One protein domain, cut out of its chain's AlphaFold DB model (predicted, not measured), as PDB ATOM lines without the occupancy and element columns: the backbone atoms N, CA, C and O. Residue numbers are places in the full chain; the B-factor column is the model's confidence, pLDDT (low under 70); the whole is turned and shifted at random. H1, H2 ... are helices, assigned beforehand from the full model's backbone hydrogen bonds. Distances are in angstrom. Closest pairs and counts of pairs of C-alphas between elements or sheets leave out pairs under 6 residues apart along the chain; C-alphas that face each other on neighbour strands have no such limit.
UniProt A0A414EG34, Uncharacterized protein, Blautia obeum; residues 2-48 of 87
ATOM      1  N   TYR A   2     186.597 183.640 160.451       46.19
ATOM      2  CA  TYR A   2     185.979 182.581 159.643       46.19
ATOM      3  C   TYR A   2     184.476 182.846 159.485       46.19
ATOM      4  O   TYR A   2     183.829 183.340 160.414       46.19
ATOM      5  N   ASN A   3     183.925 182.558 158.309       54.22
ATOM      6  CA  ASN A   3     182.541 182.899 157.982       54.22
ATOM      7  C   ASN A   3     181.579 181.857 158.588       54.22
ATOM      8  O   ASN A   3     181.881 180.668 158.611       54.22
ATOM      9  N   VAL A   4     180.382 182.261 159.038       59.81
ATOM     10  CA  VAL A   4     179.381 181.359 159.671       59.81
ATOM     11  C   VAL A   4     179.036 180.137 158.799       59.81
ATOM     12  O   VAL A   4     178.739 179.058 159.312       59.81
ATOM     13  N   THR A   5     179.089 180.289 157.476       53.16
ATOM     14  CA  THR A   5     178.880 179.208 156.501       53.16
ATOM     15  C   THR A   5     180.012 178.175 156.522       53.16
ATOM     16  O   THR A   5     179.742 176.983 156.442       53.16
ATOM     17  N   GLU A   6     181.256 178.616 156.695       56.22
ATOM     18  CA  GLU A   6     182.461 177.778 156.747       56.22
ATOM     19  C   GLU A   6     182.475 176.908 158.013       56.22
ATOM     20  O   GLU A   6     182.697 175.701 157.944       56.22
ATOM     21  N   PHE A   7     182.080 177.489 159.152       55.09
ATOM     22  CA  PHE A   7     181.888 176.759 160.409       55.09
ATOM     23  C   PHE A   7     180.804 175.668 160.291       55.09
ATOM     24  O   PHE A   7     181.022 174.519 160.667       55.09
ATOM     25  N   LYS A   8     179.648 175.985 159.684       59.69
ATOM     26  CA  LYS A   8     178.537 175.026 159.501       59.69
ATOM     27  C   LYS A   8     178.847 173.881 158.530       59.69
ATOM     28  O   LYS A   8     178.273 172.802 158.676       59.69
ATOM     29  N   ILE A   9     179.685 174.115 157.519       60.97
ATOM     30  CA  ILE A   9     180.147 173.063 156.601       60.97
ATOM     31  C   ILE A   9     181.070 172.104 157.356       60.97
ATOM     32  O   ILE A   9     180.861 170.895 157.286       60.97
ATOM     33  N   CYS A  10     181.998 172.640 158.155       68.81
ATOM     34  CA  CYS A  10     182.901 171.851 158.992       68.81
ATOM     35  C   CYS A  10     182.129 170.915 159.948       68.81
ATOM     36  O   CYS A  10     182.402 169.716 159.999       68.81
ATOM     37  N   ASP A  11     181.072 171.417 160.596       77.62
ATOM     38  CA  ASP A  11     180.215 170.621 161.491       77.62
ATOM     39  C   ASP A  11     179.491 169.458 160.790       77.62
ATOM     40  O   ASP A  11     179.255 168.407 161.393       77.62
ATOM     41  N   ARG A  12     179.066 169.635 159.532       82.88
ATOM     42  CA  ARG A  12     178.381 168.573 158.775       82.88
ATOM     43  C   ARG A  12     179.353 167.493 158.329       82.88
ATOM     44  O   ARG A  12     179.029 166.316 158.467       82.88
ATOM     45  N   VAL A  13     180.520 167.891 157.827       82.25
ATOM     46  CA  VAL A  13     181.561 166.959 157.378       82.25
ATOM     47  C   VAL A  13     182.073 166.133 158.560       82.25
ATOM     48  O   VAL A  13     182.165 164.913 158.447       82.25
ATOM     49  N   GLU A  14     182.273 166.749 159.728       85.19
ATOM     50  CA  GLU A  14     182.697 166.021 160.929       85.19
ATOM     51  C   GLU A  14     181.640 165.013 161.409       85.19
ATOM     52  O   GLU A  14     181.968 163.882 161.761       85.19
ATOM     53  N   LYS A  15     180.348 165.363 161.351       89.50
ATOM     54  CA  LYS A  15     179.266 164.406 161.646       89.50
ATOM     55  C   LYS A  15     179.244 163.232 160.672       89.50
ATOM     56  O   LYS A  15     179.025 162.102 161.098       89.50
ATOM     57  N   MET A  16     179.467 163.490 159.385       89.25
ATOM     58  CA  MET A  16     179.566 162.423 158.386       89.25
ATOM     59  C   MET A  16     180.757 161.512 158.679       89.25
ATOM     60  O   MET A  16     180.580 160.301 158.703       89.25
ATOM     61  N   ARG A  17     181.929 162.079 158.997       88.31
ATOM     62  CA  ARG A  17     183.121 161.314 159.387       88.31
ATOM     63  C   ARG A  17     182.840 160.396 160.577       88.31
ATOM     64  O   ARG A  17     183.164 159.216 160.520       88.31
ATOM     65  N   LEU A  18     182.213 160.918 161.633       91.31
ATOM     66  CA  LEU A  18     181.866 160.134 162.823       91.31
ATOM     67  C   LEU A  18     180.882 158.998 162.507       91.31
ATOM     68  O   LEU A  18     181.061 157.889 163.009       91.31
ATOM     69  N   ASN A  19     179.883 159.249 161.657       94.94
ATOM     70  CA  ASN A  19     178.960 158.207 161.208       94.94
ATOM     71  C   ASN A  19     179.682 157.132 160.390       94.94
ATOM     72  O   ASN A  19     179.516 155.955 160.684       94.94
ATOM     73  N   SER A  20     180.537 157.517 159.438       94.12
ATOM     74  CA  SER A  20     181.318 156.561 158.648       94.12
ATOM     75  C   SER A  20     182.266 155.738 159.515       94.12
ATOM     76  O   SER A  20     182.375 154.538 159.313       94.12
ATOM     77  N   ILE A  21     182.916 156.337 160.519       93.44
ATOM     78  CA  ILE A  21     183.752 155.590 161.471       93.44
ATOM     79  C   ILE A  21     182.918 154.556 162.219       93.44
ATOM     80  O   ILE A  21     183.360 153.419 162.375       93.44
ATOM     81  N   LYS A  22     181.724 154.937 162.680       95.44
ATOM     82  CA  LYS A  22     180.820 154.014 163.363       95.44
ATOM     83  C   LYS A  22     180.414 152.861 162.441       95.44
ATOM     84  O   LYS A  22     180.615 151.713 162.811       95.44
ATOM     85  N   GLU A  23     179.929 153.170 161.242       96.75
ATOM     86  CA  GLU A  23     179.529 152.176 160.240       96.75
ATOM     87  C   GLU A  23     180.687 151.241 159.879       96.75
ATOM     88  O   GLU A  23     180.514 150.031 159.874       96.75
ATOM     89  N   ILE A  24     181.897 151.761 159.656       96.19
ATOM     90  CA  ILE A  24     183.079 150.933 159.369       96.19
ATOM     91  C   ILE A  24     183.374 149.986 160.536       96.19
ATOM     92  O   ILE A  24     183.593 148.799 160.312       96.19
ATOM     93  N   ASN A  25     183.345 150.475 161.779       94.50
ATOM     94  CA  ASN A  25     183.573 149.626 162.951       94.50
ATOM     95  C   ASN A  25     182.483 148.560 163.146       94.50
ATOM     96  O   ASN A  25     182.765 147.519 163.737       94.50
ATOM     97  N   GLU A  26     181.256 148.820 162.692       94.06
ATOM     98  CA  GLU A  26     180.096 147.937 162.865       94.06
ATOM     99  C   GLU A  26     179.863 146.983 161.689       94.06
ATOM    100  O   GLU A  26     179.276 145.923 161.891       94.06
ATOM    101  N   GLU A  27     180.322 147.321 160.483       95.19
ATOM    102  CA  GLU A  27     179.951 146.617 159.249       95.19
ATOM    103  C   GLU A  27     181.158 146.061 158.477       95.19
ATOM    104  O   GLU A  27     181.026 145.042 157.795       95.19
ATOM    105  N   ALA A  28     182.346 146.671 158.581       97.38
ATOM    106  CA  ALA A  28     183.536 146.150 157.908       97.38
ATOM    107  C   ALA A  28     184.046 144.908 158.653       97.38
ATOM    108  O   ALA A  28     184.492 144.977 159.800       97.38
ATOM    109  N   SER A  29     183.922 143.741 158.018       96.62
ATOM    110  CA  SER A  29     184.141 142.450 158.680       96.62
ATOM    111  C   SER A  29     185.577 142.246 159.159       96.62
ATOM    112  O   SER A  29     185.787 141.621 160.192       96.62
ATOM    113  N   ASP A  30     186.551 142.769 158.416       97.88
ATOM    114  CA  ASP A  30     187.965 142.782 158.792       97.88
ATOM    115  C   ASP A  30     188.204 143.650 160.035       97.88
ATOM    116  O   ASP A  30     188.770 143.174 161.013       97.88
ATOM    117  N   ILE A  31     187.671 144.875 160.059       97.31
ATOM    118  CA  ILE A  31     187.789 145.779 161.213       97.31
ATOM    119  C   ILE A  31     187.110 145.204 162.457       97.31
ATOM    120  O   ILE A  31     187.637 145.306 163.564       97.31
ATOM    121  N   ARG A  32     185.939 144.584 162.303       97.12
ATOM    122  CA  ARG A  32     185.257 143.922 163.419       97.12
ATOM    123  C   ARG A  32     186.074 142.779 163.998       97.12
ATOM    124  O   ARG A  32     186.181 142.690 165.219       97.12
ATOM    125  N   GLN A  33     186.635 141.933 163.135       97.31
ATOM    126  CA  GLN A  33     187.482 140.831 163.572       97.31
ATOM    127  C   GLN A  33     188.706 141.364 164.321       97.31
ATOM    128  O   GLN A  33     188.979 140.921 165.433       97.31
ATOM    129  N   ASP A  34     189.372 142.383 163.774       97.62
ATOM    130  CA  ASP A  34     190.513 143.025 164.425       97.62
ATOM    131  C   ASP A  34     190.129 143.626 165.792       97.62
ATOM    132  O   ASP A  34     190.886 143.521 166.759       97.62
ATOM    133  N   ASN A  35     188.942 144.230 165.913       95.81
ATOM    134  CA  ASN A  35     188.436 144.769 167.179       95.81
ATOM    135  C   ASN A  35     188.203 143.671 168.232       95.81
ATOM    136  O   ASN A  35     188.540 143.859 169.406       95.81
ATOM    137  N   GLU A  36     187.641 142.530 167.829       96.94
ATOM    138  CA  GLU A  36     187.455 141.361 168.696       96.94
ATOM    139  C   GLU A  36     188.810 140.783 169.136       96.94
ATOM    140  O   GLU A  36     189.030 140.545 170.330       96.94
ATOM    141  N   ASP A  37     189.756 140.658 168.206       98.00
ATOM    142  CA  ASP A  37     191.111 140.175 168.471       98.00
ATOM    143  C   ASP A  37     191.863 141.102 169.433       98.00
ATOM    144  O   ASP A  37     192.475 140.642 170.402       98.00
ATOM    145  N   LEU A  38     191.764 142.421 169.243       96.69
ATOM    146  CA  LEU A  38     192.344 143.413 170.150       96.69
ATOM    147  C   LEU A  38     191.746 143.330 171.559       96.69
ATOM    148  O   LEU A  38     192.479 143.467 172.544       96.69
ATOM    149  N   ALA A  39     190.436 143.094 171.681       96.88
ATOM    150  CA  ALA A  39     189.786 142.920 172.977       96.88
ATOM    151  C   ALA A  39     190.300 141.663 173.698       96.88
ATOM    152  O   ALA A  39     190.628 141.726 174.887       96.88
ATOM    153  N   MET A  40     190.447 140.545 172.981       98.06
ATOM    154  CA  MET A  40     191.013 139.307 173.528       98.06
ATOM    155  C   MET A  40     192.482 139.472 173.930       98.06
ATOM    156  O   MET A  40     192.868 139.099 175.039       98.06
ATOM    157  N   LEU A  41     193.304 140.079 173.069       97.19
ATOM    158  CA  LEU A  41     194.720 140.332 173.346       97.19
ATOM    159  C   LEU A  41     194.916 141.235 174.562       97.19
ATOM    160  O   LEU A  41     195.830 140.998 175.351       97.19
ATOM    161  N   LYS A  42     194.045 142.231 174.755       96.88
ATOM    162  CA  LYS A  42     194.070 143.073 175.953       96.88
ATOM    163  C   LYS A  42     193.864 142.245 177.224       96.88
ATOM    164  O   LYS A  42     194.641 142.394 178.163       96.88
ATOM    165  N   ILE A  43     192.882 141.342 177.234       97.81
ATOM    166  CA  ILE A  43     192.635 140.450 178.378       97.81
ATOM    167  C   ILE A  43     193.860 139.568 178.636       97.81
ATOM    168  O   ILE A  43     194.296 139.441 179.780       97.81
ATOM    169  N   ILE A  44     194.450 138.984 177.589       97.88
ATOM    170  CA  ILE A  44     195.662 138.159 177.716       97.88
ATOM    171  C   ILE A  44     196.802 138.983 178.323       97.88
ATOM    172  O   ILE A  44     197.436 138.546 179.282       97.88
ATOM    173  N   TYR A  45     197.031 140.192 177.811       97.19
ATOM    174  CA  TYR A  45     198.075 141.096 178.286       97.19
ATOM    175  C   TYR A  45     197.912 141.488 179.765       97.19
ATOM    176  O   TYR A  45     198.887 141.523 180.523       97.19
ATOM    177  N   GLU A  46     196.679 141.738 180.204       96.00
ATOM    178  CA  GLU A  46     196.364 142.043 181.603       96.00
ATOM    179  C   GLU A  46     196.703 140.872 182.542       96.00
ATOM    180  O   GLU A  46     197.131 141.102 183.671       96.00
ATOM    181  N   HIS A  47     196.610 139.626 182.067       97.50
ATOM    182  CA  HIS A  47     196.887 138.421 182.861       97.50
ATOM    183  C   HIS A  47     198.316 137.873 182.716       97.50
ATOM    184  O   HIS A  47     198.684 136.927 183.420       97.50
ATOM    185  N   LEU A  48     199.142 138.442 181.830       97.31
ATOM    186  CA  LEU A  48     200.540 138.033 181.699       97.31
ATOM    187  C   LEU A  48     201.319 138.310 182.993       97.31
ATOM    188  O   LEU A  48     201.238 139.386 183.586       97.31
TER     189      LEU A  48
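AT A GLANCE: This is residues 2 to 48 of the 87 residues of an uncharacterized protein of Blautia obeum (UniProt A0A414EG34). Two straight helices, H1 and then H2, meet at their ends in one open corner like an L, and both arms stick out from it over residues 2 to 23 and 36 to 48. The printed part has 47 residues with two named helices and no named strand, and its class is all helix. It is extended, with a radius of gyration of the C-alphas of 17.3 A and spans of 54 by 23 by 9 A.

HOW THE PARTS SIT: Look first along H1, residues 4 to 27, then past a tight link of one residue into H2, residues 29 to 47. The two touch only at the corner, H1 with residues 24 to 26 alone and H2 with residues 31 to 32 alone; their closest C-alphas, those of Asn 25 and Arg 32, are 6.0 A apart. Their lines stand about perpendicular, at 75 degrees. In H1 and H2 every O i to N i+4 pair is within hydrogen-bond range.

IN THESE COORDINATES: Find C-alpha 4 at (179.381, 181.359, 159.671); from there H1 runs 34.7 A to C-alpha 27. H2 begins at C-alpha 29, at (184.141, 142.450, 158.680), and runs 27.6 A to C-alpha 47 at (196.887, 138.421, 182.861).

THE WHOLE: The two C-alphas farthest apart, those of Asn 3 and Leu 48, are 53.8 A apart. The printed part has no cut. In the B-factor column, residues 2 to 10 are under 70.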